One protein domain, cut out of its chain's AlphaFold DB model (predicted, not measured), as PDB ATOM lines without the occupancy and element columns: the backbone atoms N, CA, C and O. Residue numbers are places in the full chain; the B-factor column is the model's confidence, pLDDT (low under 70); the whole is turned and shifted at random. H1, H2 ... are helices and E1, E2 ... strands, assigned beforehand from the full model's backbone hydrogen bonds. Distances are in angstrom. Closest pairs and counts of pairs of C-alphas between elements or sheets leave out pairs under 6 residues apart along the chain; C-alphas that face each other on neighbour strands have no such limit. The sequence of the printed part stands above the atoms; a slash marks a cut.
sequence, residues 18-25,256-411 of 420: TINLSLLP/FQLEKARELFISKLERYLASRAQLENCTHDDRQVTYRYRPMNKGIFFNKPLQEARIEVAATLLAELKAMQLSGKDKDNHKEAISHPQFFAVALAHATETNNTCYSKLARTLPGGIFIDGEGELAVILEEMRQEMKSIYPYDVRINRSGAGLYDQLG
ATOM      1  N   THR A  18     104.330 151.306 126.427       84.56
ATOM      2  CA  THR A  18     105.512 150.646 125.859       84.56
ATOM      3  C   THR A  18     105.479 149.174 126.225       84.56
ATOM      4  O   THR A  18     105.545 148.829 127.400       84.56
ATOM      5  N   ILE A  19     105.382 148.314 125.217       80.06
ATOM      6  CA  ILE A  19     105.260 146.866 125.383       80.06
ATOM      7  C   ILE A  19     106.540 146.234 124.871       80.06
ATOM      8  O   ILE A  19     106.895 146.419 123.710       80.06
ATOM      9  N   ASN A  20     107.221 145.499 125.745       78.94
ATOM     10  CA  ASN A  20     108.513 144.886 125.475       78.94
ATOM     11  C   ASN A  20     108.376 143.371 125.478       78.94
ATOM     12  O   ASN A  20     107.930 142.791 126.465       78.94
ATOM     13  N   LEU A  21     108.807 142.731 124.396       70.31
ATOM     14  CA  LEU A  21     108.809 141.280 124.282       70.31
ATOM     15  C   LEU A  21     110.216 140.785 124.044       70.31
ATOM     16  O   LEU A  21     110.812 141.082 123.011       70.31
ATOM     17  N   SER A  22     110.710 139.998 124.990       68.19
ATOM     18  CA  SER A  22     111.968 139.285 124.837       68.19
ATOM     19  C   SER A  22     111.788 138.146 123.842       68.19
ATOM     20  O   SER A  22     110.998 137.226 124.055       68.19
ATOM     21  N   LEU A  23     112.545 138.225 122.760       61.12
ATOM     22  CA  LEU A  23     112.687 137.194 121.754       61.12
ATOM     23  C   LEU A  23     113.892 136.312 122.084       61.12
ATOM     24  O   LEU A  23     114.903 136.768 122.627       61.12
ATOM     25  N   LEU A  24     113.803 135.033 121.733       57.12
ATOM     26  CA  LEU A  24     114.949 134.140 121.831       57.12
ATOM     27  C   LEU A  24     116.017 134.540 120.795       57.12
ATOM     28  O   LEU A  24     115.671 134.958 119.684       57.12
ATOM     29  N   PRO A  25     117.319 134.411 121.121       50.56
ATOM     30  CA  PRO A  25     118.390 134.774 120.202       50.56
ATOM     31  C   PRO A  25     118.300 134.009 118.876       50.56
ATOM     32  O   PRO A  25     118.391 132.780 118.847       50.56
ATOM     33  N   PHE A 256      97.041 123.267 108.491       84.94
ATOM     34  CA  PHE A 256      96.539 124.457 107.812       84.94
ATOM     35  C   PHE A 256      95.415 125.149 108.590       84.94
ATOM     36  O   PHE A 256      95.315 126.374 108.546       84.94
ATOM     37  N   GLN A 257      94.578 124.391 109.311       87.44
ATOM     38  CA  GLN A 257      93.510 124.961 110.134       87.44
ATOM     39  C   GLN A 257      94.085 125.788 111.286       87.44
ATOM     40  O   GLN A 257      93.590 126.885 111.542       87.44
ATOM     41  N   LEU A 258      95.153 125.308 111.931       86.25
ATOM     42  CA  LEU A 258      95.802 126.025 113.027       86.25
ATOM     43  C   LEU A 258      96.454 127.334 112.559       86.25
ATOM     44  O   LEU A 258      96.222 128.379 113.163       86.25
ATOM     45  N   GLU A 259      97.219 127.308 111.463       85.44
ATOM     46  CA  GLU A 259      97.808 128.537 110.904       85.44
ATOM     47  C   GLU A 259      96.727 129.510 110.405       85.44
ATOM     48  O   GLU A 259      96.833 130.716 110.625       85.44
ATOM     49  N   LYS A 260      95.638 129.009 109.802       87.31
ATOM     50  CA  LYS A 260      94.483 129.837 109.416       87.31
ATOM     51  C   LYS A 260      93.858 130.528 110.630       87.31
ATOM     52  O   LYS A 260      93.603 131.732 110.575       87.31
ATOM     53  N   ALA A 261      93.595 129.789 111.709       89.19
ATOM     54  CA  ALA A 261      93.020 130.345 112.931       89.19
ATOM     55  C   ALA A 261      93.948 131.394 113.555       89.19
ATOM     56  O   ALA A 261      93.494 132.478 113.920       89.19
ATOM     57  N   ARG A 262      95.255 131.119 113.585       88.31
ATOM     58  CA  ARG A 262      96.284 132.059 114.038       88.31
ATOM     59  C   ARG A 262      96.297 133.351 113.209       88.31
ATOM     60  O   ARG A 262      96.251 134.429 113.795       88.31
ATOM     61  N   GLU A 263      96.321 133.284 111.874       87.69
ATOM     62  CA  GLU A 263      96.290 134.488 111.018       87.69
ATOM     63  C   GLU A 263      94.999 135.297 111.195       87.69
ATOM     64  O   GLU A 263      95.037 136.528 111.300       87.69
ATOM     65  N   LEU A 264      93.854 134.613 111.276       89.50
ATOM     66  CA  LEU A 264      92.571 135.256 111.547       89.50
ATOM     67  C   LEU A 264      92.592 135.965 112.906       89.50
ATOM     68  O   LEU A 264      92.074 137.077 113.030       89.50
ATOM     69  N   PHE A 265      93.207 135.346 113.914       91.88
ATOM     70  CA  PHE A 265      93.325 135.929 115.240       91.88
ATOM     71  C   PHE A 265      94.209 137.175 115.248       91.88
ATOM     72  O   PHE A 265      93.797 138.204 115.781       91.88
ATOM     73  N   ILE A 266      95.372 137.111 114.592       89.88
ATOM     74  CA  ILE A 266      96.269 138.257 114.383       89.88
ATOM     75  C   ILE A 266      95.483 139.422 113.772       89.88
ATOM     76  O   ILE A 266      95.464 140.510 114.342       89.88
ATOM     77  N   SER A 267      94.732 139.173 112.696       90.00
ATOM     78  CA  SER A 267      93.921 140.205 112.035       90.00
ATOM     79  C   SER A 267      92.833 140.798 112.945       90.00
ATOM     80  O   SER A 267      92.571 142.004 112.902       90.00
ATOM     81  N   LYS A 268      92.176 139.976 113.779       93.25
ATOM     82  CA  LYS A 268      91.182 140.453 114.758       93.25
ATOM     83  C   LYS A 268      91.828 141.331 115.832       93.25
ATOM     84  O   LYS A 268      91.288 142.390 116.144       93.25
ATOM     85  N   LEU A 269      92.983 140.927 116.361       92.75
ATOM     86  CA  LEU A 269      93.727 141.685 117.372       92.75
ATOM     87  C   LEU A 269      94.267 143.004 116.818       92.75
ATOM     88  O   LEU A 269      94.155 144.028 117.484       92.75
ATOM     89  N   GLU A 270      94.791 143.015 115.592       91.06
ATOM     90  CA  GLU A 270      95.239 144.239 114.919       91.06
ATOM     91  C   GLU A 270      94.090 145.228 114.723       91.06
ATOM     92  O   GLU A 270      94.235 146.411 115.028       91.06
ATOM     93  N   ARG A 271      92.919 144.747 114.284       91.94
ATOM     94  CA  ARG A 271      91.717 145.583 114.157       91.94
ATOM     95  C   ARG A 271      91.261 146.125 115.510       91.94
ATOM     96  O   ARG A 271      90.950 147.312 115.619       91.94
ATOM     97  N   TYR A 272      91.245 145.273 116.535       93.25
ATOM     98  CA  TYR A 272      90.913 145.678 117.895       93.25
ATOM     99  C   TYR A 272      91.864 146.778 118.385       93.25
ATOM    100  O   TYR A 272      91.400 147.842 118.795       93.25
ATOM    101  N   LEU A 273      93.178 146.570 118.274       91.19
ATOM    102  CA  LEU A 273      94.198 147.541 118.668       91.19
ATOM    103  C   LEU A 273      94.056 148.849 117.891       91.19
ATOM    104  O   LEU A 273      94.001 149.900 118.518       91.19
ATOM    105  N   ALA A 274      93.886 148.798 116.568       90.25
ATOM    106  CA  ALA A 274      93.693 149.984 115.735       90.25
ATOM    107  C   ALA A 274      92.444 150.802 116.121       90.25
ATOM    108  O   ALA A 274      92.415 152.010 115.914       90.25
ATOM    109  N   SER A 275      91.421 150.175 116.714       90.00
ATOM    110  CA  SER A 275      90.222 150.864 117.225       90.00
ATOM    111  C   SER A 275      90.382 151.460 118.639       90.00
ATOM    112  O   SER A 275      89.471 152.124 119.159       90.00
ATOM    113  N   ARG A 276      91.498 151.157 119.314       87.62
ATOM    114  CA  ARG A 276      91.752 151.481 120.730       87.62
ATOM    115  C   ARG A 276      93.013 152.307 120.943       87.62
ATOM    116  O   ARG A 276      93.069 153.038 121.931       87.62
ATOM    117  N   ALA A 277      93.995 152.198 120.060       89.31
ATOM    118  CA  ALA A 277      95.276 152.871 120.146       89.31
ATOM    119  C   ALA A 277      95.883 153.099 118.758       89.31
ATOM    120  O   ALA A 277      95.698 152.313 117.832       89.31
ATOM    121  N   GLN A 278      96.658 154.168 118.638       89.00
ATOM    122  CA  GLN A 278      97.532 154.401 117.500       89.00
ATOM    123  C   GLN A 278      98.900 153.776 117.787       89.00
ATOM    124  O   GLN A 278      99.495 154.049 118.828       89.00
ATOM    125  N   LEU A 279      99.412 152.954 116.869       88.50
ATOM    126  CA  LEU A 279     100.800 152.495 116.916       88.50
ATOM    127  C   LEU A 279     101.713 153.663 116.514       88.50
ATOM    128  O   LEU A 279     101.657 154.120 115.374       88.50
ATOM    129  N   GLU A 280     102.524 154.167 117.445       88.31
ATOM    130  CA  GLU A 280     103.480 155.248 117.175       88.31
ATOM    131  C   GLU A 280     104.736 154.718 116.499       88.31
ATOM    132  O   GLU A 280     105.212 155.280 115.513       88.31
ATOM    133  N   ASN A 281     105.293 153.637 117.047       85.62
ATOM    134  CA  ASN A 281     106.452 152.976 116.483       85.62
ATOM    135  C   ASN A 281     106.522 151.500 116.889       85.62
ATOM    136  O   ASN A 281     105.893 151.048 117.850       85.62
ATOM    137  N   CYS A 282     107.319 150.766 116.121       82.00
ATOM    138  CA  CYS A 282     107.718 149.403 116.409       82.00
ATOM    139  C   CYS A 282     109.221 149.302 116.155       82.00
ATOM    140  O   CYS A 282     109.685 149.633 115.060       82.00
ATOM    141  N   THR A 283     109.983 148.898 117.166       81.44
ATOM    142  CA  THR A 283     111.426 148.674 117.039       81.44
ATOM    143  C   THR A 283     111.730 147.201 117.232       81.44
ATOM    144  O   THR A 283     111.282 146.595 118.208       81.44
ATOM    145  N   HIS A 284     112.508 146.649 116.306       69.81
ATOM    146  CA  HIS A 284     112.954 145.264 116.331       69.81
ATOM    147  C   HIS A 284     114.463 145.223 116.568       69.81
ATOM    148  O   HIS A 284     115.226 145.821 115.809       69.81
ATOM    149  N   ASP A 285     114.862 144.511 117.613       68.50
ATOM    150  CA  ASP A 285     116.232 144.106 117.917       68.50
ATOM    151  C   ASP A 285     116.303 142.567 117.920       68.50
ATOM    152  O   ASP A 285     115.283 141.888 118.064       68.50
ATOM    153  N   ASP A 286     117.504 141.999 117.814       60.00
ATOM    154  CA  ASP A 286     117.777 140.553 117.738       60.00
ATOM    155  C   ASP A 286     117.208 139.750 118.923       60.00
ATOM    156  O   ASP A 286     117.136 138.517 118.880       60.00
ATOM    157  N   ARG A 287     116.860 140.437 120.016       65.88
ATOM    158  CA  ARG A 287     116.367 139.847 121.267       65.88
ATOM    159  C   ARG A 287     115.124 140.524 121.815       65.88
ATOM    160  O   ARG A 287     114.634 140.099 122.860       65.88
ATOM    161  N   GLN A 288     114.624 141.573 121.171       71.50
ATOM    162  CA  GLN A 288     113.512 142.332 121.719       71.50
ATOM    163  C   GLN A 288     112.674 142.982 120.627       71.50
ATOM    164  O   GLN A 288     113.201 143.599 119.705       71.50
ATOM    165  N   VAL A 289     111.354 142.895 120.766       72.94
ATOM    166  CA  VAL A 289     110.431 143.751 120.018       72.94
ATOM    167  C   VAL A 289     109.767 144.706 120.988       72.94
ATOM    168  O   VAL A 289     109.227 144.284 122.014       72.94
ATOM    169  N   THR A 290     109.806 145.989 120.649       81.88
ATOM    170  CA  THR A 290     109.147 147.037 121.421       81.88
ATOM    171  C   THR A 290     108.074 147.698 120.575       81.88
ATOM    172  O   THR A 290     108.370 148.272 119.527       81.88
ATOM    173  N   TYR A 291     106.837 147.657 121.062       84.19
ATOM    174  CA  TYR A 291     105.714 148.389 120.483       84.19
ATOM    175  C   TYR A 291     105.376 149.588 121.355       84.19
ATOM    176  O   TYR A 291     105.253 149.448 122.576       84.19
ATOM    177  N   ARG A 292     105.171 150.753 120.738       88.31
ATOM    178  CA  ARG A 292     104.680 151.945 121.438       88.31
ATOM    179  C   ARG A 292     103.300 152.320 120.934       88.31
ATOM    180  O   ARG A 292     103.134 152.680 119.770       88.31
ATOM    181  N   TYR A 293     102.318 152.234 121.821       88.50
ATOM    182  CA  TYR A 293     100.923 152.535 121.532       88.50
ATOM    183  C   TYR A 293     100.486 153.791 122.274       88.50
ATOM    184  O   TYR A 293     100.659 153.898 123.486       88.50
ATOM    185  N   ARG A 294      99.849 154.714 121.556       89.12
ATOM    186  CA  ARG A 294      99.133 155.846 122.139       89.12
ATOM    187  C   ARG A 294      97.641 155.505 122.219       89.12
ATOM    188  O   ARG A 294      97.003 155.398 121.168       89.12
ATOM    189  N   PRO A 295      97.060 155.313 123.417       88.25
ATOM    190  CA  PRO A 295      95.633 155.046 123.561       88.25
ATOM    191  C   PRO A 295      94.781 156.169 122.964       88.25
ATOM    192  O   PRO A 295      95.048 157.352 123.170       88.25
ATOM    193  N   MET A 296      93.721 155.806 122.245       86.62
ATOM    194  CA  MET A 296      92.764 156.779 121.728       86.62
ATOM    195  C   MET A 296      91.919 157.351 122.863       86.62
ATOM    196  O   MET A 296      91.413 156.610 123.711       86.62
ATOM    197  N   ASN A 297      91.713 158.667 122.846       81.81
ATOM    198  CA  ASN A 297      90.801 159.333 123.766       81.81
ATOM    199  C   ASN A 297      89.344 159.026 123.382       81.81
ATOM    200  O   ASN A 297      88.860 159.525 122.369       81.81
ATOM    201  N   LYS A 298      88.651 158.204 124.182       75.00
ATOM    202  CA  LYS A 298      87.225 157.880 123.984       75.00
ATOM    203  C   LYS A 298      86.275 158.760 124.807       75.00
ATOM    204  O   LYS A 298      85.062 158.617 124.695       75.00
ATOM    205  N   GLY A 299      86.802 159.704 125.582       72.25
ATOM    206  CA  GLY A 299      86.028 160.609 126.427       72.25
ATOM    207  C   GLY A 299      85.850 160.116 127.865       72.25
ATOM    208  O   GLY A 299      86.270 159.026 128.245       72.25
ATOM    209  N   ILE A 300      85.208 160.956 128.678       67.12
ATOM    210  CA  ILE A 300      85.162 160.850 130.148       67.12
ATOM    211  C   ILE A 300      84.366 159.655 130.700       67.12
ATOM    212  O   ILE A 300      84.496 159.330 131.875       67.12
ATOM    213  N   PHE A 301      83.538 159.011 129.873       65.31
ATOM    214  CA  PHE A 301      82.689 157.880 130.271       65.31
ATOM    215  C   PHE A 301      83.350 156.510 130.062       65.31
ATOM    216  O   PHE A 301      82.713 155.489 130.320       65.31
ATOM    217  N   PHE A 302      84.599 156.479 129.593       73.00
ATOM    218  CA  PHE A 302      85.363 155.251 129.383       73.00
ATOM    219  C   PHE A 302      86.406 155.072 130.477       73.00
ATOM    220  O   PHE A 302      87.067 156.022 130.901       73.00
ATOM    221  N   ASN A 303      86.572 153.833 130.925       79.81
ATOM    222  CA  ASN A 303      87.538 153.513 131.962       79.81
ATOM    223  C   ASN A 303      88.942 153.446 131.345       79.81
ATOM    224  O   ASN A 303      89.353 152.420 130.801       79.81
ATOM    225  N   LYS A 304      89.676 154.562 131.416       80.69
ATOM    226  CA  LYS A 304      91.011 154.695 130.818       80.69
ATOM    227  C   LYS A 304      92.009 153.635 131.319       80.69
ATOM    228  O   LYS A 304      92.583 152.963 130.464       80.69
ATOM    229  N   PRO A 305      92.185 153.407 132.639       83.69
ATOM    230  CA  PRO A 305      93.048 152.328 133.125       83.69
ATOM    231  C   PRO A 305      92.681 150.951 132.554       83.69
ATOM    232  O   PRO A 305      93.559 150.176 132.180       83.69
ATOM    233  N   LEU A 306      91.384 150.647 132.438       85.31
ATOM    234  CA  LEU A 306      90.920 149.391 131.850       85.31
ATOM    235  C   LEU A 306      91.198 149.317 130.339       85.31
ATOM    236  O   LEU A 306      91.554 148.252 129.837       85.31
ATOM    237  N   GLN A 307      91.058 150.425 129.602       86.19
ATOM    238  CA  GLN A 307      91.427 150.495 128.185       86.19
ATOM    239  C   GLN A 307      92.927 150.251 127.989       86.19
ATOM    240  O   GLN A 307      93.293 149.449 127.133       86.19
ATOM    241  N   GLU A 308      93.775 150.909 128.780       88.19
ATOM    242  CA  GLU A 308      95.232 150.754 128.725       88.19
ATOM    243  C   GLU A 308      95.652 149.307 129.006       88.19
ATOM    244  O   GLU A 308      96.356 148.707 128.193       88.19
ATOM    245  N   ALA A 309      95.115 148.702 130.067       88.50
ATOM    246  CA  ALA A 309      95.374 147.303 130.397       88.50
ATOM    247  C   ALA A 309      94.939 146.343 129.274       88.50
ATOM    248  O   ALA A 309      95.645 145.397 128.936       88.50
ATOM    249  N   ARG A 310      93.787 146.588 128.634       90.00
ATOM    250  CA  ARG A 310      93.326 145.758 127.509       90.00
ATOM    251  C   ARG A 310      94.166 145.937 126.246       90.00
ATOM    252  O   ARG A 310      94.302 144.985 125.480       90.00
ATOM    253  N   ILE A 311      94.699 147.135 125.999       90.69
ATOM    254  CA  ILE A 311      95.661 147.361 124.912       90.69
ATOM    255  C   ILE A 311      96.924 146.541 125.182       90.69
ATOM    256  O   ILE A 311      97.386 145.844 124.283       90.69
ATOM    257  N   GLU A 312      97.431 146.561 126.415       90.12
ATOM    258  CA  GLU A 312      98.609 145.790 126.818       90.12
ATOM    259  C   GLU A 312      98.407 144.279 126.636       90.12
ATOM    260  O   GLU A 312      99.241 143.624 126.007       90.12
ATOM    261  N   VAL A 313      97.269 143.735 127.086       91.31
ATOM    262  CA  VAL A 313      96.922 142.315 126.891       91.31
ATOM    263  C   VAL A 313      96.875 141.954 125.406       91.31
ATOM    264  O   VAL A 313      97.518 140.994 124.981       91.31
ATOM    265  N   ALA A 314      96.136 142.726 124.601       92.19
ATOM    266  CA  ALA A 314      95.957 142.433 123.181       92.19
ATOM    267  C   ALA A 314      97.269 142.531 122.392       92.19
ATOM    268  O   ALA A 314      97.535 141.684 121.541       92.19
ATOM    269  N   ALA A 315      98.102 143.533 122.670       88.19
ATOM    270  CA  ALA A 315      99.369 143.717 121.971       88.19
ATOM    271  C   ALA A 315     100.445 142.715 122.413       88.19
ATOM    272  O   ALA A 315     101.211 142.253 121.568       88.19
ATOM    273  N   THR A 316     100.463 142.315 123.689       85.81
ATOM    274  CA  THR A 316     101.322 141.217 124.160       85.81
ATOM    275  C   THR A 316     100.956 139.919 123.445       85.81
ATOM    276  O   THR A 316     101.821 139.294 122.835       85.81
ATOM    277  N   LEU A 317      99.666 139.563 123.422       89.19
ATOM    278  CA  LEU A 317      99.193 138.362 122.735       89.19
ATOM    279  C   LEU A 317      99.456 138.414 121.225       89.19
ATOM    280  O   LEU A 317      99.933 137.436 120.656       89.19
ATOM    281  N   LEU A 318      99.182 139.548 120.571       87.69
ATOM    282  CA  LEU A 318      99.449 139.735 119.143       87.69
ATOM    283  C   LEU A 318     100.911 139.433 118.816       87.69
ATOM    284  O   LEU A 318     101.205 138.728 117.853       87.69
ATOM    285  N   ALA A 319     101.831 139.960 119.616       79.00
ATOM    286  CA  ALA A 319     103.240 139.765 119.357       79.00
ATOM    287  C   ALA A 319     103.712 138.339 119.658       79.00
ATOM    288  O   ALA A 319     104.524 137.807 118.901       79.00
ATOM    289  N   GLU A 320     103.179 137.696 120.702       79.69
ATOM    290  CA  GLU A 320     103.411 136.269 120.940       79.69
ATOM    291  C   GLU A 320     102.927 135.431 119.749       79.69
ATOM    292  O   GLU A 320     103.684 134.612 119.233       79.69
ATOM    293  N   LEU A 321     101.725 135.694 119.228       82.38
ATOM    294  CA  LEU A 321     101.195 135.001 118.050       82.38
ATOM    295  C   LEU A 321     102.040 135.245 116.800       82.38
ATOM    296  O   LEU A 321     102.245 134.314 116.025       82.38
ATOM    297  N   LYS A 322     102.554 136.463 116.591       78.12
ATOM    298  CA  LYS A 322     103.462 136.765 115.474       78.12
ATOM    299  C   LYS A 322     104.806 136.035 115.600       78.12
ATOM    300  O   LYS A 322     105.352 135.613 114.586       78.12
ATOM    301  N   ALA A 323     105.298 135.802 116.815       70.94
ATOM    302  CA  ALA A 323     106.506 135.007 117.050       70.94
ATOM    303  C   ALA A 323     106.276 133.488 116.913       70.94
ATOM    304  O   ALA A 323     107.148 132.762 116.440       70.94
ATOM    305  N   MET A 324     105.101 132.996 117.304       71.56
ATOM    306  CA  MET A 324     104.716 131.592 117.187       71.56
ATOM    307  C   MET A 324     104.402 131.260 115.708       71.56
ATOM    308  O   MET A 324     103.439 131.775 115.157       71.56
ATOM    309  N   GLN A 325     105.176 130.396 115.041       64.19
ATOM    310  CA  GLN A 325     104.869 129.863 113.691       64.19
ATOM    311  C   GLN A 325     105.188 128.361 113.615       64.19
ATOM    312  O   GLN A 325     106.000 127.870 114.396       64.19
ATOM    313  N   LEU A 326     104.641 127.610 112.647       53.47
ATOM    314  CA  LEU A 326     104.996 126.193 112.392       53.47
ATOM    315  C   LEU A 326     106.440 125.992 111.867       53.47
ATOM    316  O   LEU A 326     106.679 125.146 111.016       53.47
ATOM    317  N   SER A 327     107.409 126.816 112.259       49.06
ATOM    318  CA  SER A 327     108.809 126.724 111.808       49.06
ATOM    319  C   SER A 327     109.834 127.179 112.858       49.06
ATOM    320  O   SER A 327     110.982 127.480 112.509       49.06
ATOM    321  N   GLY A 328     109.429 127.262 114.130       51.88
ATOM    322  CA  GLY A 328     110.315 127.559 115.260       51.88
ATOM    323  C   GLY A 328     111.125 126.349 115.734       51.88
ATOM    324  O   GLY A 328     110.862 125.211 115.332       51.88
ATOM    325  N   LYS A 329     112.139 126.567 116.583       48.00
ATOM    326  CA  LYS A 329     112.888 125.465 117.198       48.00
ATOM    327  C   LYS A 329     112.270 125.106 118.544       48.00
ATOM    328  O   LYS A 329     112.175 125.949 119.424       48.00
ATOM    329  N   ASP A 330     111.951 123.829 118.741       44.84
ATOM    330  CA  ASP A 330     111.763 123.309 120.093       44.84
ATOM    331  C   ASP A 330     113.107 123.359 120.820       44.84
ATOM    332  O   ASP A 330     114.051 122.635 120.487       44.84
ATOM    333  N   LYS A 331     113.204 124.245 121.804       41.31
ATOM    334  CA  LYS A 331     114.142 124.105 122.910       41.31
ATOM    335  C   LYS A 331     113.340 124.092 124.196       41.31
ATOM    336  O   LYS A 331     112.303 124.747 124.286       41.31
ATOM    337  N   ASP A 332     113.822 123.307 125.153       43.88
ATOM    338  CA  ASP A 332     113.227 123.178 126.477       43.88
ATOM    339  C   ASP A 332     112.864 124.572 127.029       43.88
ATOM    340  O   ASP A 332     113.717 125.458 127.094       43.88
ATOM    341  N   ASN A 333     111.592 124.734 127.411       41.62
ATOM    342  CA  ASN A 333     110.959 125.928 127.995       41.62
ATOM    343  C   ASN A 333     110.438 127.033 127.056       41.62
ATOM    344  O   ASN A 333     110.718 128.209 127.269       41.62
ATOM    345  N   HIS A 334     109.495 126.653 126.185       47.81
ATOM    346  CA  HIS A 334     108.455 127.518 125.605       47.81
ATOM    347  C   HIS A 334     108.906 128.567 124.562       47.81
ATOM    348  O   HIS A 334     109.903 129.264 124.717       47.81
ATOM    349  N   LYS A 335     108.025 128.767 123.567       49.00
ATOM    350  CA  LYS A 335     107.888 129.964 122.703       49.00
ATOM    351  C   LYS A 335     108.603 130.031 121.340       49.00
ATOM    352  O   LYS A 335     109.026 131.121 120.976       49.00
ATOM    353  N   GLU A 336     108.637 128.983 120.506       50.69
ATOM    354  CA  GLU A 336     108.968 129.225 119.077       50.69
ATOM    355  C   GLU A 336     108.122 128.475 118.038       50.69
ATOM    356  O   GLU A 336     107.793 129.069 117.011       50.69
ATOM    357  N   ALA A 337     107.743 127.210 118.244       53.16
ATOM    358  CA  ALA A 337     106.988 126.461 117.236       53.16
ATOM    359  C   ALA A 337     105.507 126.280 117.612       53.16
ATOM    360  O   ALA A 337     105.195 125.787 118.690       53.16
ATOM    361  N   ILE A 338     104.585 126.590 116.693       53.78
ATOM    362  CA  ILE A 338     103.154 126.221 116.802       53.78
ATOM    363  C   ILE A 338     102.934 124.717 116.544       53.78
ATOM    364  O   ILE A 338     101.808 124.230 116.577       53.78
ATOM    365  N   SER A 339     104.002 123.940 116.311       51.97
ATOM    366  CA  SER A 339     103.921 122.487 116.091       51.97
ATOM    367  C   SER A 339     103.070 121.789 117.149       51.97
ATOM    368  O   SER A 339     102.337 120.853 116.828       51.97
ATOM    369  N   HIS A 340     103.046 122.335 118.369       66.38
ATOM    370  CA  HIS A 340     102.084 121.954 119.390       66.38
ATOM    371  C   HIS A 340     101.003 123.031 119.615       66.38
ATOM    372  O   HIS A 340     101.314 124.111 120.131       66.38
ATOM    373  N   PRO A 341      99.714 122.734 119.332       74.38
ATOM    374  CA  PRO A 341      98.594 123.668 119.538       74.38
ATOM    375  C   PRO A 341      98.451 124.135 120.993       74.38
ATOM    376  O   PRO A 341      97.879 125.190 121.261       74.38
ATOM    377  N   GLN A 342      99.016 123.376 121.932       73.69
ATOM    378  CA  GLN A 342      99.089 123.718 123.347       73.69
ATOM    379  C   GLN A 342      99.808 125.046 123.620       73.69
ATOM    380  O   GLN A 342      99.396 125.786 124.507       73.69
ATOM    381  N   PHE A 343     100.842 125.418 122.857       76.38
ATOM    382  CA  PHE A 343     101.512 126.707 123.081       76.38
ATOM    383  C   PHE A 343     100.612 127.895 122.741       76.38
ATOM    384  O   PHE A 343     100.601 128.886 123.471       76.38
ATOM    385  N   PHE A 344      99.813 127.768 121.678       82.56
ATOM    386  CA  PHE A 344      98.772 128.741 121.361       82.56
ATOM    387  C   PHE A 344      97.722 128.748 122.488       82.56
ATOM    388  O   PHE A 344      97.409 129.808 123.025       82.56
ATOM    389  N   ALA A 345      97.249 127.582 122.939       83.12
ATOM    390  CA  ALA A 345      96.291 127.507 124.045       83.12
ATOM    391  C   ALA A 345      96.786 128.181 125.336       83.12
ATOM    392  O   ALA A 345      96.033 128.934 125.945       83.12
ATOM    393  N   VAL A 346      98.052 127.982 125.714       81.88
ATOM    394  CA  VAL A 346      98.665 128.623 126.889       81.88
ATOM    395  C   VAL A 346      98.691 130.146 126.746       81.88
ATOM    396  O   VAL A 346      98.285 130.846 127.673       81.88
ATOM    397  N   ALA A 347      99.119 130.673 125.595       84.06
ATOM    398  CA  ALA A 347      99.128 132.118 125.351       84.06
ATOM    399  C   ALA A 347      97.712 132.714 125.395       84.06
ATOM    400  O   ALA A 347      97.475 133.757 126.011       84.06
ATOM    401  N   LEU A 348      96.746 132.012 124.800       89.38
ATOM    402  CA  LEU A 348      95.341 132.406 124.785       89.38
ATOM    403  C   LEU A 348      94.724 132.401 126.191       89.38
ATOM    404  O   LEU A 348      94.000 133.331 126.554       89.38
ATOM    405  N   ALA A 349      95.021 131.389 127.001       86.75
ATOM    406  CA  ALA A 349      94.525 131.297 128.367       86.75
ATOM    407  C   ALA A 349      95.150 132.344 129.283       86.75
ATOM    408  O   ALA A 349      94.418 133.014 130.008       86.75
ATOM    409  N   HIS A 350      96.460 132.570 129.174       87.44
ATOM    410  CA  HIS A 350      97.134 133.643 129.897       87.44
ATOM    411  C   HIS A 350      96.530 135.018 129.559       87.44
ATOM    412  O   HIS A 350      96.232 135.810 130.455       87.44
ATOM    413  N   ALA A 351      96.270 135.300 128.276       90.25
ATOM    414  CA  ALA A 351      95.613 136.539 127.863       90.25
ATOM    415  C   ALA A 351      94.166 136.651 128.379       90.25
ATOM    416  O   ALA A 351      93.742 137.730 128.794       90.25
ATOM    417  N   THR A 352      93.419 135.542 128.399       90.12
ATOM    418  CA  THR A 352      92.045 135.484 128.927       90.12
ATOM    419  C   THR A 352      92.017 135.758 130.429       90.12
ATOM    420  O   THR A 352      91.269 136.620 130.889       90.12
ATOM    421  N   GLU A 353      92.874 135.083 131.194       90.12
ATOM    422  CA  GLU A 353      93.013 135.281 132.637       90.12
ATOM    423  C   GLU A 353      93.433 136.718 132.966       90.12
ATOM    424  O   GLU A 353      92.840 137.356 133.840       90.12
ATOM    425  N   THR A 354      94.401 137.261 132.222       90.12
ATOM    426  CA  THR A 354      94.872 138.638 132.402       90.12
ATOM    427  C   THR A 354      93.760 139.638 132.089       90.12
ATOM    428  O   THR A 354      93.497 140.519 132.904       90.12
ATOM    429  N   ASN A 355      93.023 139.473 130.982       90.75
ATOM    430  CA  ASN A 355      91.877 140.329 130.656       90.75
ATOM    431  C   ASN A 355      90.801 140.292 131.757       90.75
ATOM    432  O   ASN A 355      90.321 141.344 132.180       90.75
ATOM    433  N   ASN A 356      90.460 139.105 132.265       89.00
ATOM    434  CA  ASN A 356      89.456 138.935 133.322       89.00
ATOM    435  C   ASN A 356      89.921 139.521 134.662       89.00
ATOM    436  O   ASN A 356      89.142 140.134 135.399       89.00
ATOM    437  N   THR A 357      91.209 139.387 134.970       88.12
ATOM    438  CA  THR A 357      91.831 139.983 136.153       88.12
ATOM    439  C   THR A 357      91.836 141.507 136.059       88.12
ATOM    440  O   THR A 357      91.454 142.184 137.013       88.12
ATOM    441  N   CYS A 358      92.207 142.069 134.906       86.56
ATOM    442  CA  CYS A 358      92.152 143.509 134.663       86.56
ATOM    443  C   CYS A 358      90.715 144.026 134.751       86.56
ATOM    444  O   CYS A 358      90.481 145.045 135.394       86.56
ATOM    445  N   TYR A 359      89.744 143.307 134.182       86.38
ATOM    446  CA  TYR A 359      88.331 143.661 134.279       86.38
ATOM    447  C   TYR A 359      87.838 143.653 135.732       86.38
ATOM    448  O   TYR A 359      87.343 144.669 136.210       86.38
ATOM    449  N   SER A 360      88.027 142.558 136.473       83.31
ATOM    450  CA  SER A 360      87.562 142.454 137.865       83.31
ATOM    451  C   SER A 360      88.187 143.507 138.787       83.31
ATOM    452  O   SER A 360      87.485 144.070 139.630       83.31
ATOM    453  N   LYS A 361      89.479 143.811 138.600       84.00
ATOM    454  CA  LYS A 361      90.192 144.830 139.379       84.00
ATOM    455  C   LYS A 361      89.799 146.247 138.984       84.00
ATOM    456  O   LYS A 361      89.547 147.049 139.870       84.00
ATOM    457  N   LEU A 362      89.763 146.566 137.690       81.00
ATOM    458  CA  LEU A 362      89.681 147.952 137.218       81.00
ATOM    459  C   LEU A 362      88.253 148.416 136.921       81.00
ATOM    460  O   LEU A 362      87.988 149.615 136.976       81.00
ATOM    461  N   ALA A 363      87.313 147.506 136.636       74.06
ATOM    462  CA  ALA A 363      85.934 147.876 136.301       74.06
ATOM    463  C   ALA A 363      85.153 148.457 137.491       74.06
ATOM    464  O   ALA A 363      84.179 149.176 137.287       74.06
ATOM    465  N   ARG A 364      85.572 148.164 138.733       63.09
ATOM    466  CA  ARG A 364      84.875 148.574 139.969       63.09
ATOM    467  C   ARG A 364      85.601 149.648 140.789       63.09
ATOM    468  O   ARG A 364      85.087 150.053 141.826       63.09
ATOM    469  N   THR A 365      86.773 150.115 140.365       58.62
ATOM    470  CA  THR A 365      87.682 150.920 141.209       58.62
ATOM    471  C   THR A 365      87.548 152.437 141.097       58.62
ATOM    472  O   THR A 365      88.393 153.143 141.642       58.62
ATOM    473  N   LEU A 366      86.526 152.979 140.431       55.44
ATOM    474  CA  LEU A 366      86.365 154.433 140.338       55.44
ATOM    475  C   LEU A 366      85.245 154.949 141.261       55.44
ATOM    476  O   LEU A 366      84.122 154.441 141.199       55.44
ATOM    477  N   PRO A 367      85.521 155.960 142.114       48.34
ATOM    478  CA  PRO A 367      84.492 156.597 142.921       48.34
ATOM    479  C   PRO A 367      83.532 157.362 142.000       48.34
ATOM    480  O   PRO A 367      83.958 158.275 141.299       48.34
ATOM    481  N   GLY A 368      82.242 157.011 142.012       53.91
ATOM    482  CA  GLY A 368      81.190 157.854 141.426       53.91
ATOM    483  C   GLY A 368      80.269 157.239 140.370       53.91
ATOM    484  O   GLY A 368      79.319 157.913 139.987       53.91
ATOM    485  N   GLY A 369      80.450 155.991 139.926       51.03
ATOM    486  CA  GLY A 369      79.414 155.335 139.118       51.03
ATOM    487  C   GLY A 369      79.902 154.352 138.063       51.03
ATOM    488  O   GLY A 369      81.070 154.304 137.697       51.03
ATOM    489  N   ILE A 370      78.943 153.549 137.614       54.31
ATOM    490  CA  ILE A 370      79.059 152.449 136.656       54.31
ATOM    491  C   ILE A 370      79.589 152.983 135.316       54.31
ATOM    492  O   ILE A 370      78.912 153.764 134.650       54.31
ATOM    493  N   PHE A 371      80.780 152.545 134.905       57.16
ATOM    494  CA  PHE A 371      81.257 152.744 133.535       57.16
ATOM    495  C   PHE A 371      80.538 151.766 132.598       57.16
ATOM    496  O   PHE A 371      80.226 150.642 132.985       57.16
ATOM    497  N   ILE A 372      80.294 152.192 131.354       52.44
ATOM    498  CA  ILE A 372      79.616 151.399 130.306       52.44
ATOM    499  C   ILE A 372      80.463 150.181 129.883       52.44
ATOM    500  O   ILE A 372      79.966 149.240 129.264       52.44
ATOM    501  N   ASP A 373      81.752 150.179 130.224       57.91
ATOM    502  CA  ASP A 373      82.696 149.144 129.826       57.91
ATOM    503  C   ASP A 373      82.438 147.826 130.581       57.91
ATOM    504  O   ASP A 373      82.976 147.582 131.661       57.91
ATOM    505  N   GLY A 374      81.623 146.952 129.982       67.44
ATOM    506  CA  GLY A 374      81.491 145.539 130.354       67.44
ATOM    507  C   GLY A 374      82.760 144.729 130.047       67.44
ATOM    508  O   GLY A 374      83.848 145.286 129.877       67.44
ATOM    509  N   GLU A 375      82.639 143.405 129.925       73.69
ATOM    510  CA  GLU A 375      83.764 142.497 129.609       73.69
ATOM    511  C   GLU A 375      84.520 142.876 128.322       73.69
ATOM    512  O   GLU A 375      85.729 142.655 128.214       73.69
ATOM    513  N   GLY A 376      83.840 143.584 127.417       81.19
ATOM    514  CA  GLY A 376      84.434 144.279 126.283       81.19
ATOM    515  C   GLY A 376      84.704 143.375 125.083       81.19
ATOM    516  O   GLY A 376      84.711 142.153 125.166       81.19
ATOM    517  N   GLU A 377      84.951 144.007 123.940       89.44
ATOM    518  CA  GLU A 377      85.195 143.336 122.655       89.44
ATOM    519  C   GLU A 377      86.390 142.370 122.694       89.44
ATOM    520  O   GLU A 377      86.341 141.315 122.067       89.44
ATOM    521  N   LEU A 378      87.435 142.683 123.472       91.06
ATOM    522  CA  LEU A 378      88.586 141.792 123.621       91.06
ATOM    523  C   LEU A 378      88.173 140.435 124.204       91.06
ATOM    524  O   LEU A 378      88.600 139.418 123.679       91.06
ATOM    525  N   ALA A 379      87.308 140.402 125.226       90.69
ATOM    526  CA  ALA A 379      86.839 139.147 125.816       90.69
ATOM    527  C   ALA A 379      86.113 138.266 124.786       90.69
ATOM    528  O   ALA A 379      86.362 137.064 124.725       90.69
ATOM    529  N   VAL A 380      85.289 138.877 123.926       92.25
ATOM    530  CA  VAL A 380      84.590 138.179 122.833       92.25
ATOM    531  C   VAL A 380      85.588 137.591 121.838       92.25
ATOM    532  O   VAL A 380      85.499 136.412 121.510       92.25
ATOM    533  N   ILE A 381      86.581 138.375 121.407       94.38
ATOM    534  CA  ILE A 381      87.619 137.912 120.476       94.38
ATOM    535  C   ILE A 381      88.405 136.723 121.067       94.38
ATOM    536  O   ILE A 381      88.688 135.762 120.348       94.38
ATOM    537  N   LEU A 382      88.762 136.782 122.356       94.38
ATOM    538  CA  LEU A 382      89.477 135.698 123.041       94.38
ATOM    539  C   LEU A 382      88.612 134.430 123.127       94.38
ATOM    540  O   LEU A 382      89.094 133.342 122.816       94.38
ATOM    541  N   GLU A 383      87.332 134.558 123.489       92.44
ATOM    542  CA  GLU A 383      86.412 133.420 123.600       92.44
ATOM    543  C   GLU A 383      86.115 132.767 122.245       92.44
ATOM    544  O   GLU A 383      86.166 131.542 122.127       92.44
ATOM    545  N   GLU A 384      85.891 133.561 121.195       93.75
ATOM    546  CA  GLU A 384      85.730 133.050 119.832       93.75
ATOM    547  C   GLU A 384      86.924 132.182 119.414       93.75
ATOM    548  O   GLU A 384      86.742 131.121 118.818       93.75
ATOM    549  N   MET A 385      88.150 132.595 119.757       93.50
ATOM    550  CA  MET A 385      89.346 131.817 119.441       93.50
ATOM    551  C   MET A 385      89.466 130.545 120.287       93.50
ATOM    552  O   MET A 385      89.921 129.520 119.780       93.50
ATOM    553  N   ARG A 386      89.030 130.565 121.555       90.25
ATOM    554  CA  ARG A 386      88.985 129.355 122.400       90.25
ATOM    555  C   ARG A 386      88.062 128.304 121.784       90.25
ATOM    556  O   ARG A 386      88.435 127.133 121.710       90.25
ATOM    557  N   GLN A 387      86.895 128.722 121.294       89.81
ATOM    558  CA  GLN A 387      85.950 127.831 120.615       89.81
ATOM    559  C   GLN A 387      86.466 127.366 119.244       89.81
ATOM    560  O   GLN A 387      86.341 126.183 118.923       89.81
ATOM    561  N   GLU A 388      87.110 128.243 118.466       90.38
ATOM    562  CA  GLU A 388      87.744 127.868 117.193       90.38
ATOM    563  C   GLU A 388      88.813 126.785 117.413       90.38
ATOM    564  O   GLU A 388      88.783 125.748 116.750       90.38
ATOM    565  N   MET A 389      89.695 126.959 118.406       87.12
ATOM    566  CA  MET A 389      90.715 125.967 118.773       87.12
ATOM    567  C   MET A 389      90.095 124.621 119.172       87.12
ATOM    568  O   MET A 389      90.574 123.573 118.738       87.12
ATOM    569  N   LYS A 390      88.995 124.628 119.936       84.44
ATOM    570  CA  LYS A 390      88.239 123.407 120.259       84.44
ATOM    571  C   LYS A 390      87.658 122.732 119.010       84.44
ATOM    572  O   LYS A 390      87.624 121.507 118.950       84.44
ATOM    573  N   SER A 391      87.217 123.506 118.018       85.44
ATOM    574  CA  SER A 391      86.669 122.961 116.767       85.44
ATOM    575  C   SER A 391      87.736 122.285 115.896       85.44
ATOM    576  O   SER A 391      87.464 121.255 115.279       85.44
ATOM    577  N   ILE A 392      88.958 122.830 115.879       83.81
ATOM    578  CA  ILE A 392      90.088 122.287 115.111       83.81
ATOM    579  C   ILE A 392      90.614 121.007 115.764       83.81
ATOM    580  O   ILE A 392      90.979 120.060 115.067       83.81
ATOM    581  N   TYR A 393      90.618 120.970 117.098       79.88
ATOM    582  CA  TYR A 393      91.098 119.853 117.905       79.88
ATOM    583  C   TYR A 393      89.938 119.234 118.699       79.88
ATOM    584  O   TYR A 393      89.785 119.529 119.884       79.88
ATOM    585  N   PRO A 394      89.104 118.371 118.086       72.50
ATOM    586  CA  PRO A 394      87.925 117.791 118.743       72.50
ATOM    587  C   PRO A 394      88.252 116.785 119.867       72.50
ATOM    588  O   PRO A 394      87.366 116.409 120.640       72.50
ATOM    589  N   TYR A 395      89.515 116.366 119.980       73.19
ATOM    590  CA  TYR A 395      90.024 115.526 121.061       73.19
ATOM    591  C   TYR A 395      91.095 116.277 121.851       73.19
ATOM    592  O   TYR A 395      91.799 117.138 121.320       73.19
ATOM    593  N   ASP A 396      91.224 115.927 123.127       72.25
ATOM    594  CA  ASP A 396      92.165 116.569 124.038       72.25
ATOM    595  C   ASP A 396      93.616 116.173 123.706       72.25
ATOM    596  O   ASP A 396      94.064 115.065 124.005       72.25
ATOM    597  N   VAL A 397      94.348 117.078 123.047       72.31
ATOM    598  CA  VAL A 397      95.756 116.877 122.672       72.31
ATOM    599  C   VAL A 397      96.656 117.102 123.885       72.31
ATOM    600  O   VAL A 397      96.550 118.132 124.553       72.31
ATOM    601  N   ARG A 398      97.582 116.171 124.144       69.75
ATOM    602  CA  ARG A 398      98.537 116.222 125.264       69.75
ATOM    603  C   ARG A 398      99.977 116.260 124.761       69.75
ATOM    604  O   ARG A 398     100.349 115.438 123.928       69.75
ATOM    605  N   ILE A 399     100.802 117.169 125.283       60.94
ATOM    606  CA  ILE A 399     102.258 117.071 125.130       60.94
ATOM    607  C   ILE A 399     102.764 116.037 126.140       60.94
ATOM    608  O   ILE A 399     102.468 116.129 127.333       60.94
ATOM    609  N   ASN A 400     103.571 115.076 125.681       51.59
ATOM    610  CA  ASN A 400     104.304 114.152 126.548       51.59
ATOM    611  C   ASN A 400     105.269 114.949 127.438       51.59
ATOM    612  O   ASN A 400     106.393 115.206 127.016       51.59
ATOM    613  N   ARG A 401     104.780 115.397 128.608       48.66
ATOM    614  CA  ARG A 401     105.449 116.030 129.772       48.66
ATOM    615  C   ARG A 401     104.489 116.944 130.558       48.66
ATOM    616  O   ARG A 401     104.765 117.196 131.728       48.66
ATOM    617  N   SER A 402     103.381 117.426 129.973       53.81
ATOM    618  CA  SER A 402     102.377 118.221 130.700       53.81
ATOM    619  C   SER A 402     101.232 117.339 131.199       53.81
ATOM    620  O   SER A 402     100.640 116.584 130.434       53.81
ATOM    621  N   GLY A 403     100.885 117.447 132.483       60.00
ATOM    622  CA  GLY A 403      99.714 116.756 133.042       60.00
ATOM    623  C   GLY A 403      98.371 117.296 132.529       60.00
ATOM    624  O   GLY A 403      97.374 116.584 132.601       60.00
ATOM    625  N   ALA A 404      98.350 118.525 131.999       70.00
ATOM    626  CA  ALA A 404      97.160 119.187 131.462       70.00
ATOM    627  C   ALA A 404      97.026 118.982 129.945       70.00
ATOM    628  O   ALA A 404      98.014 119.088 129.205       70.00
ATOM    629  N   GLY A 405      95.799 118.715 129.500       75.50
ATOM    630  CA  GLY A 405      95.443 118.651 128.087       75.50
ATOM    631  C   GLY A 405      95.186 120.020 127.460       75.50
ATOM    632  O   GLY A 405      95.155 121.042 128.147       75.50
ATOM    633  N   LEU A 406      95.001 120.048 126.140       79.38
ATOM    634  CA  LEU A 406      94.657 121.251 125.383       79.38
ATOM    635  C   LEU A 406      93.394 121.922 125.936       79.38
ATOM    636  O   LEU A 406      93.337 123.145 126.002       79.38
ATOM    637  N   TYR A 407      92.381 121.151 126.336       82.06
ATOM    638  CA  TYR A 407      91.113 121.726 126.801       82.06
ATOM    639  C   TYR A 407      91.238 122.355 128.181       82.06
ATOM    640  O   TYR A 407      90.729 123.456 128.390       82.06
ATOM    641  N   ASP A 408      91.981 121.701 129.073       78.94
ATOM    642  CA  ASP A 408      92.315 122.249 130.386       78.94
ATOM    643  C   ASP A 408      93.125 123.540 130.227       78.94
ATOM    644  O   ASP A 408      92.822 124.547 130.863       78.94
ATOM    645  N   GLN A 409      94.104 123.544 129.313       81.50
ATOM    646  CA  GLN A 409      94.880 124.738 128.979       81.50
ATOM    647  C   GLN A 409      94.006 125.838 128.389       81.50
ATOM    648  O   GLN A 409      94.216 126.993 128.717       81.50
ATOM    649  N   LEU A 410      93.005 125.507 127.572       81.12
ATOM    650  CA  LEU A 410      92.027 126.470 127.072       81.12
ATOM    651  C   LEU A 410      90.995 126.870 128.135       81.12
ATOM    652  O   LEU A 410      90.157 127.707 127.826       81.12
ATOM    653  N   GLY A 411      90.988 126.293 129.342       77.25
ATOM    654  CA  GLY A 411      89.974 126.530 130.377       77.25
ATOM    655  C   GLY A 411      88.560 126.076 129.985       77.25
ATOM    656  O   GLY A 411      87.578 126.675 130.426       77.25
TER     657      GLY A 411
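AT A GLANCE: This is residues 18 to 25 and 256 to 411 of the 420 residues of an uncharacterized protein of Legionella jamestowniensis (UniProt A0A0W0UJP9). Four long helices, H1 to H4, stand side by side in an up-and-down bundle, and a small sheet of three strands, E1, E3 and E2, covers one side of it, chiefly at H2. The short H5 packs on the first part of H3, and the links at the bundle's ends add to its length. The printed part has 164 residues, with five named helices and three named strands in the order E1 H1 E2 E3 H2 H3 H4 H5; the sheet's order is E1 - E3 - E2, antiparallel. The class is mixed, helices and strands; the whole is compact, with a radius of gyration of the C-alphas of 16.7 A and spans of 52 by 36 by 24 A.

IN THESE COORDINATES: Find C-alpha 18 at (105.512, 150.646, 125.859); there E1, residues 18 to 22, begins. After the cut, H1, residues 256 to 274, runs 26.9 A from C-alpha 256 at (96.539, 124.457, 107.812). Next come E2, residues 277 to 285, which bends by 56 degrees at residue 280, and E3, residues 288 to 295. H2, residues 304 to 323, is 28.6 A long, H3, residues 341 to 362, 31.3 A, and H4, residues 376 to 392, 25.3 A. H5, residues 406 to 409, ends at C-alpha 409, (94.880, 124.738, 128.979).

HOW THE PARTS SIT: Look first at the bundle, H1 H2 H3 H4, up and down, each helix running against the one before it. H1 touches H2 at Ile 266 and Leu 318, closest C-alphas 5.9 A apart, at a shallow tilt of 32 degrees. H2 and H3, a helical hairpin, touch at Leu 306 and Leu 362, C-alphas 5.7 A apart, tilt 7 degrees. H3 and H4, another, touch at Thr 352 and Leu 382, C-alphas 6.4 A apart. H4 touches H1 at Ile 392 and Gln 257, C-alphas 6.6 A apart. H3 touches H5 with residues 341 to 349 alone; the closest C-alphas, Gln 342 and Leu 406, are 5.5 A apart. In the sheet, E1 and E3 are antiparallel neighbours, with N 19 and O 291 within hydrogen-bond range at 2.9 A, and in the hairpin E2 and E3 N 280 and O 292 are within hydrogen-bond range at 2.8 A. H2 is on one face of the sheet, making two layers, at a height of 6.9 A; H1 only grazes it with residues 273 to 274. Every O i to N i+4 pair is within hydrogen-bond range in H1, H2 and H3, and 12 of 13 in H4; H5 is too short for one.

THE WHOLE: The farthest C-alphas, Gly 368 and Asn 400, are 51.6 A apart. Residues 26 to 255 are not printed, and C-alphas 25 and 256 stand 27.2 A apart across the cut. The links H2 to H3, H3 to H4 and H4 to H5 are long. Mean pLDDT of the printed part is 77.2; among the residues under 70 are 325 to 340 and 364 to 374.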